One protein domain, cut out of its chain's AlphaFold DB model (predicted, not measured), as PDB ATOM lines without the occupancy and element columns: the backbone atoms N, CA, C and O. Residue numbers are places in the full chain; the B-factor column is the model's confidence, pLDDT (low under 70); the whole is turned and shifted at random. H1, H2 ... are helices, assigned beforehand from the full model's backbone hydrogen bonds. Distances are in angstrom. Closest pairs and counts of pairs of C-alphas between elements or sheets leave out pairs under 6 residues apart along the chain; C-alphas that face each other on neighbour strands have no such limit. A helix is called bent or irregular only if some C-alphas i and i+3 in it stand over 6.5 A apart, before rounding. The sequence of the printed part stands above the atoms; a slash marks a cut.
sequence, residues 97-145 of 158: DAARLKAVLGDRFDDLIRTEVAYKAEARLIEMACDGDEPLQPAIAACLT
ATOM      1  N   ASP A  97     -30.719   4.269   4.113       93.25
ATOM      2  CA  ASP A  97     -31.477   3.904   2.914       93.25
ATOM      3  C   ASP A  97     -32.231   2.590   3.160       93.25
ATOM      4  O   ASP A  97     -31.684   1.491   3.042       93.25
ATOM      5  N   ALA A  98     -33.502   2.715   3.547       92.62
ATOM      6  CA  ALA A  98     -34.348   1.568   3.862       92.62
ATOM      7  C   ALA A  98     -34.689   0.734   2.619       92.62
ATOM      8  O   ALA A  98     -34.772  -0.488   2.716       92.62
ATOM      9  N   ALA A  99     -34.851   1.368   1.453       92.94
ATOM     10  CA  ALA A  99     -35.213   0.673   0.221       92.94
ATOM     11  C   ALA A  99     -34.066  -0.225  -0.253       92.94
ATOM     12  O   ALA A  99     -34.269  -1.410  -0.530       92.94
ATOM     13  N   ARG A 100     -32.839   0.308  -0.267       95.31
ATOM     14  CA  ARG A 100     -31.648  -0.477  -0.594       95.31
ATOM     15  C   ARG A 100     -31.369  -1.547   0.454       95.31
ATOM     16  O   ARG A 100     -31.035  -2.669   0.086       95.31
ATOM     17  N   LEU A 101     -31.531  -1.238   1.743       93.94
ATOM     18  CA  LEU A 101     -31.346  -2.231   2.800       93.94
ATOM     19  C   LEU A 101     -32.358  -3.382   2.680       93.94
ATOM     20  O   LEU A 101     -31.975  -4.538   2.839       93.94
ATOM     21  N   LYS A 102     -33.614  -3.092   2.315       94.31
ATOM     22  CA  LYS A 102     -34.632  -4.113   2.031       94.31
ATOM     23  C   LYS A 102     -34.258  -4.986   0.835       94.31
ATOM     24  O   LYS A 102     -34.409  -6.199   0.912       94.31
ATOM     25  N   ALA A 103     -33.698  -4.405  -0.227       95.25
ATOM     26  CA  ALA A 103     -33.206  -5.176  -1.371       95.25
ATOM     27  C   ALA A 103     -32.043  -6.120  -1.007       95.25
ATOM     28  O   ALA A 103     -31.920  -7.189  -1.597       95.25
ATOM     29  N   VAL A 104     -31.202  -5.744  -0.035       95.50
ATOM     30  CA  VAL A 104     -30.081  -6.572   0.441       95.50
ATOM     31  C   VAL A 104     -30.543  -7.667   1.408       95.50
ATOM     32  O   VAL A 104     -30.088  -8.801   1.304       95.50
ATOM     33  N   LEU A 105     -31.420  -7.337   2.361       94.12
ATOM     34  CA  LEU A 105     -31.864  -8.270   3.404       94.12
ATOM     35  C   LEU A 105     -33.000  -9.200   2.952       94.12
ATOM     36  O   LEU A 105     -33.212 -10.238   3.581       94.12
ATOM     37  N   GLY A 106     -33.724  -8.841   1.887       94.25
ATOM     38  CA  GLY A 106     -34.874  -9.596   1.396       94.25
ATOM     39  C   GLY A 106     -35.920  -9.790   2.494       94.25
ATOM     40  O   GLY A 106     -36.259  -8.852   3.219       94.25
ATOM     41  N   ASP A 107     -36.374 -11.027   2.658       91.81
ATOM     42  CA  ASP A 107     -37.424 -11.393   3.617       91.81
ATOM     43  C   ASP A 107     -37.013 -11.188   5.084       91.81
ATOM     44  O   ASP A 107     -37.867 -11.044   5.956       91.81
ATOM     45  N   ARG A 108     -35.706 -11.116   5.381       94.38
ATOM     46  CA  ARG A 108     -35.215 -10.856   6.747       94.38
ATOM     47  C   ARG A 108     -35.349  -9.398   7.175       94.38
ATOM     48  O   ARG A 108     -35.123  -9.093   8.342       94.38
ATOM     49  N   PHE A 109     -35.673  -8.488   6.256       92.75
ATOM     50  CA  PHE A 109     -35.784  -7.068   6.576       92.75
ATOM     51  C   PHE A 109     -36.843  -6.814   7.656       92.75
ATOM     52  O   PHE A 109     -36.557  -6.130   8.635       92.75
ATOM     53  N   ASP A 110     -38.031  -7.403   7.509       89.75
ATOM     54  CA  ASP A 110     -39.163  -7.152   8.409       89.75
ATOM     55  C   ASP A 110     -38.990  -7.836   9.790       89.75
ATOM     56  O   ASP A 110     -39.627  -7.430  10.758       89.75
ATOM     57  N   ASP A 111     -38.090  -8.823   9.905       92.69
ATOM     58  CA  ASP A 111     -37.693  -9.462  11.177       92.69
ATOM     59  C   ASP A 111     -36.661  -8.622  11.956       92.69
ATOM     60  O   ASP A 111     -36.670  -8.565  13.183       92.69
ATOM     61  N   LEU A 112     -35.770  -7.925  11.242       91.31
ATOM     62  CA  LEU A 112     -34.651  -7.186  11.838       91.31
ATOM     63  C   LEU A 112     -34.924  -5.687  12.020       91.31
ATOM     64  O   LEU A 112     -34.188  -5.015  12.744       91.31
ATOM     65  N   ILE A 113     -35.950  -5.145  11.359       91.81
ATOM     66  CA  ILE A 113     -36.259  -3.714  11.360       91.81
ATOM     67  C   ILE A 113     -37.645  -3.465  11.946       91.81
ATOM     68  O   ILE A 113     -38.671  -3.822  11.372       91.81
ATOM     69  N   ARG A 114     -37.682  -2.730  13.060       90.00
ATOM     70  CA  ARG A 114     -38.924  -2.175  13.597       90.00
ATOM     71  C   ARG A 114     -39.240  -0.848  12.910       90.00
ATOM     72  O   ARG A 114     -38.488   0.114  13.038       90.00
ATOM     73  N   THR A 115     -40.373  -0.794  12.216       88.06
ATOM     74  CA  THR A 115     -40.884   0.450  11.627       88.06
ATOM     75  C   THR A 115     -41.798   1.153  12.625       88.06
ATOM     76  O   THR A 115     -42.771   0.569  13.095       88.06
ATOM     77  N   GLU A 116     -41.503   2.414  12.932       89.50
ATOM     78  CA  GLU A 116     -42.348   3.262  13.774       89.50
ATOM     79  C   GLU A 116     -42.806   4.487  12.981       89.50
ATOM     80  O   GLU A 116     -42.000   5.177  12.355       89.50
ATOM     81  N   VAL A 117     -44.113   4.760  13.008       89.88
ATOM     82  CA  VAL A 117     -44.702   5.966  12.418       89.88
ATOM     83  C   VAL A 117     -44.998   6.943  13.544       89.88
ATOM     84  O   VAL A 117     -45.865   6.699  14.380       89.88
ATOM     85  N   ALA A 118     -44.271   8.056  13.568       88.50
ATOM     86  CA  ALA A 118     -44.500   9.138  14.512       88.50
ATOM     87  C   ALA A 118     -45.235  10.287  13.813       88.50
ATOM     88  O   ALA A 118     -44.667  10.966  12.954       88.50
ATOM     89  N   TYR A 119     -46.488  10.527  14.199       89.25
ATOM     90  CA  TYR A 119     -47.243  11.693  13.748       89.25
ATOM     91  C   TYR A 119     -46.809  12.927  14.540       89.25
ATOM     92  O   TYR A 119     -46.860  12.940  15.770       89.25
ATOM     93  N   LYS A 120     -46.385  13.978  13.836       89.31
ATOM     94  CA  LYS A 120     -46.115  15.287  14.437       89.31
ATOM     95  C   LYS A 120     -47.313  16.188  14.176       89.31
ATOM     96  O   LYS A 120     -47.612  16.475  13.022       89.31
ATOM     97  N   ALA A 121     -47.994  16.603  15.241       88.50
ATOM     98  CA  ALA A 121     -49.114  17.528  15.136       88.50
ATOM     99  C   ALA A 121     -48.628  18.893  14.626       88.50
ATOM    100  O   ALA A 121     -47.664  19.454  15.151       88.50
ATOM    101  N   GLU A 122     -49.300  19.423  13.609       92.38
ATOM    102  CA  GLU A 122     -49.093  20.800  13.163       92.38
ATOM    103  C   GLU A 122     -49.746  21.794  14.130       92.38
ATOM    104  O   GLU A 122     -50.688  21.451  14.848       92.38
ATOM    105  N   ALA A 123     -49.285  23.049  14.106       88.38
ATOM    106  CA  ALA A 123     -49.793  24.111  14.978       88.38
ATOM    107  C   ALA A 123     -51.325  24.252  14.919       88.38
ATOM    108  O   ALA A 123     -51.966  24.334  15.961       88.38
ATOM    109  N   ARG A 124     -51.919  24.156  13.722       89.25
ATOM    110  CA  ARG A 124     -53.377  24.237  13.528       89.25
ATOM    111  C   ARG A 124     -54.147  23.144  14.271       89.25
ATOM    112  O   ARG A 124     -55.196  23.415  14.837       89.25
ATOM    113  N   LEU A 125     -53.627  21.913  14.298       89.25
ATOM    114  CA  LEU A 125     -54.270  20.821  15.035       89.25
ATOM    115  C   LEU A 125     -54.191  21.058  16.547       89.25
ATOM    116  O   LEU A 125     -55.130  20.740  17.269       89.25
ATOM    117  N   ILE A 126     -53.081  21.627  17.022       88.94
ATOM    118  CA  ILE A 126     -52.907  21.990  18.432       88.94
ATOM    119  C   ILE A 126     -53.892  23.098  18.819       88.94
ATOM    120  O   ILE A 126     -54.518  22.995  19.871       88.94
ATOM    121  N   GLU A 127     -54.058  24.117  17.970       87.56
ATOM    122  CA  GLU A 127     -55.034  25.198  18.156       87.56
ATOM    123  C   GLU A 127     -56.456  24.638  18.256       87.56
ATOM    124  O   GLU A 127     -57.106  24.836  19.277       87.56
ATOM    125  N   MET A 128     -56.891  23.833  17.280       87.31
ATOM    126  CA  MET A 128     -58.219  23.201  17.292       87.31
ATOM    127  C   MET A 128     -58.444  22.294  18.510       87.31
ATOM    128  O   MET A 128     -59.547  22.217  19.038       87.31
ATOM    129  N   ALA A 129     -57.407  21.593  18.977       87.25
ATOM    130  CA  ALA A 129     -57.502  20.752  20.169       87.25
ATOM    131  C   ALA A 129     -57.625  21.565  21.474       87.25
ATOM    132  O   ALA A 129     -58.080  21.027  22.487       87.25
ATOM    133  N   CYS A 130     -57.203  22.833  21.471       85.94
ATOM    134  CA  CYS A 130     -57.175  23.707  22.646       85.94
ATOM    135  C   CYS A 130     -58.248  24.808  22.633       85.94
ATOM    136  O   CYS A 130     -58.403  25.485  23.650       85.94
ATOM    137  N   ASP A 131     -58.955  24.999  21.520       87.56
ATOM    138  CA  ASP A 131     -59.995  26.014  21.359       87.56
ATOM    139  C   ASP A 131     -61.357  25.500  21.850       87.56
ATOM    140  O   ASP A 131     -61.950  24.602  21.261       87.56
ATOM    141  N   GLY A 132     -61.861  26.071  22.946       79.50
ATOM    142  CA  GLY A 132     -63.140  25.669  23.539       79.50
ATOM    143  C   GLY A 132     -64.367  26.013  22.692       79.50
ATOM    144  O   GLY A 132     -65.435  25.455  22.947       79.50
ATOM    145  N   ASP A 133     -64.217  26.891  21.699       88.25
ATOM    146  CA  ASP A 133     -65.293  27.298  20.794       88.25
ATOM    147  C   ASP A 133     -65.311  26.470  19.491       88.25
ATOM    148  O   ASP A 133     -66.252  26.582  18.703       88.25
ATOM    149  N   GLU A 134     -64.311  25.603  19.268       86.31
ATOM    150  CA  GLU A 134     -64.242  24.709  18.110       86.31
ATOM    151  C   GLU A 134     -65.213  23.519  18.288       86.31
ATOM    152  O   GLU A 134     -65.029  22.690  19.186       86.31
ATOM    153  N   PRO A 135     -66.239  23.364  17.424       89.94
ATOM    154  CA  PRO A 135     -67.239  22.301  17.556       89.94
ATOM    155  C   PRO A 135     -66.660  20.881  17.575       89.94
ATOM    156  O   PRO A 135     -67.239  19.983  18.189       89.94
ATOM    157  N   LEU A 136     -65.528  20.657  16.898       90.62
ATOM    158  CA  LEU A 136     -64.847  19.362  16.869       90.62
ATOM    159  C   LEU A 136     -63.906  19.137  18.059       90.62
ATOM    160  O   LEU A 136     -63.407  18.020  18.223       90.62
ATOM    161  N   GLN A 137     -63.670  20.147  18.899       91.00
ATOM    162  CA  GLN A 137     -62.667  20.085  19.959       91.00
ATOM    163  C   GLN A 137     -62.846  18.887  20.900       91.00
ATOM    164  O   GLN A 137     -61.847  18.198  21.128       91.00
ATOM    165  N   PRO A 138     -64.059  18.529  21.379       88.31
ATOM    166  CA  PRO A 138     -64.214  17.383  22.276       88.31
ATOM    167  C   PRO A 138     -63.772  16.060  21.634       88.31
ATOM    168  O   PRO A 138     -63.164  15.217  22.293       88.31
ATOM    169  N   ALA A 139     -64.039  15.886  20.336       91.25
ATOM    170  CA  ALA A 139     -63.651  14.691  19.590       91.25
ATOM    171  C   ALA A 139     -62.143  14.668  19.283       91.25
ATOM    172  O   ALA A 139     -61.515  13.615  19.363       91.25
ATOM    173  N   ILE A 140     -61.551  15.824  18.968       89.00
ATOM    174  CA  ILE A 140     -60.111  15.957  18.707       89.00
ATOM    175  C   ILE A 140     -59.310  15.722  19.993       89.00
ATOM    176  O   ILE A 140     -58.362  14.938  19.997       89.00
ATOM    177  N   ALA A 141     -59.709  16.354  21.097       85.00
ATOM    178  CA  ALA A 141     -59.038  16.227  22.385       85.00
ATOM    179  C   ALA A 141     -59.097  14.794  22.936       85.00
ATOM    180  O   ALA A 141     -58.126  14.342  23.537       85.00
ATOM    181  N   ALA A 142     -60.174  14.044  22.679       89.50
ATOM    182  CA  ALA A 142     -60.276  12.636  23.073       89.50
ATOM    183  C   ALA A 142     -59.220  11.730  22.405       89.50
ATOM    184  O   ALA A 142     -58.881  10.675  22.941       89.50
ATOM    185  N   CYS A 143     -58.682  12.142  21.254       91.12
ATOM    186  CA  CYS A 143     -57.675  11.399  20.496       91.12
ATOM    187  C   CYS A 143     -56.233  11.834  20.804       91.12
ATOM    188  O   CYS A 143     -55.294  11.251  20.261       91.12
ATOM    189  N   LEU A 144     -56.034  12.867  21.629       89.81
ATOM    190  CA  LEU A 144     -54.738  13.505  21.844       89.81
ATOM    191  C   LEU A 144     -54.408  13.618  23.335       89.81
ATOM    192  O   LEU A 144     -55.272  13.796  24.183       89.81
ATOM    193  N   THR A 145     -53.118  13.581  23.664       86.12
ATOM    194  CA  THR A 145     -52.638  14.020  24.980       86.12
ATOM    195  C   THR A 145     -52.074  15.427  24.841       86.12
ATOM    196  O   THR A 145     -50.989  15.614  24.292       86.12
TER     197      THR A 145
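AT A GLANCE: This is residues 97 to 145 of the 158 residues of an uncharacterized protein of Sulfuritortus calidifontis (UniProt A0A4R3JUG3). Two small helical lobes sit far apart, joined by an outstretched piece of backbone. H1, an irregular helix, makes one lobe by itself; H2 and H3, crosswise to each other, make the other. The printed part has 49 residues with three named helices, in the order H1, H2, H3, and no named strand; its class is all helix. The whole is extended, with a radius of gyration of the C-alphas of 18.7 A, and spans 53 by 17 by 13 A, the link between the lobes making much of the length.

IN THESE COORDINATES: Find C-alpha 98 at (-34.348, 1.568, 3.862), where H1, the longest helix, begins; it holds residues 98 to 112 and measures 11.8 A from first to last C-alpha. H1 is irregular: C-alphas 104 and 107 are 9.3 A apart. Look next at C-alpha 123, at (-49.793, 24.111, 14.978), where H2 begins; it holds residues 123 to 130 and measures 10.7 A. H3 holds residues 137 to 142, measures 8.4 A and ends at C-alpha 142, at (-60.276, 12.636, 23.073).

HOW THE PARTS SIT: Begin at H1, which touches no helix and is apart from both H2 and H3. At the far end of the link, H2 and H3 touch; their closest C-alphas, those of Ala 129 and Gln 137, are 5.2 A apart. Their lines are about perpendicular, at 89 degrees, and their centres are 10.3 A apart. In H2 and H3 every O i to N i+4 pair is within hydrogen-bond range; in H1, 6 of 11 are.

THE WHOLE: The two C-alphas farthest apart, those of Val 104 and Asp 133, are 52.9 A apart. Residues 103 to 108, which belong to H1, stand free, as do residues 114 to 120. The links from H1 to H2, 10 residues, and from H2 to H3, 6 residues, are short. The printed part has no cut. Its mean pLDDT is 90.2, and no printed residue is under 70.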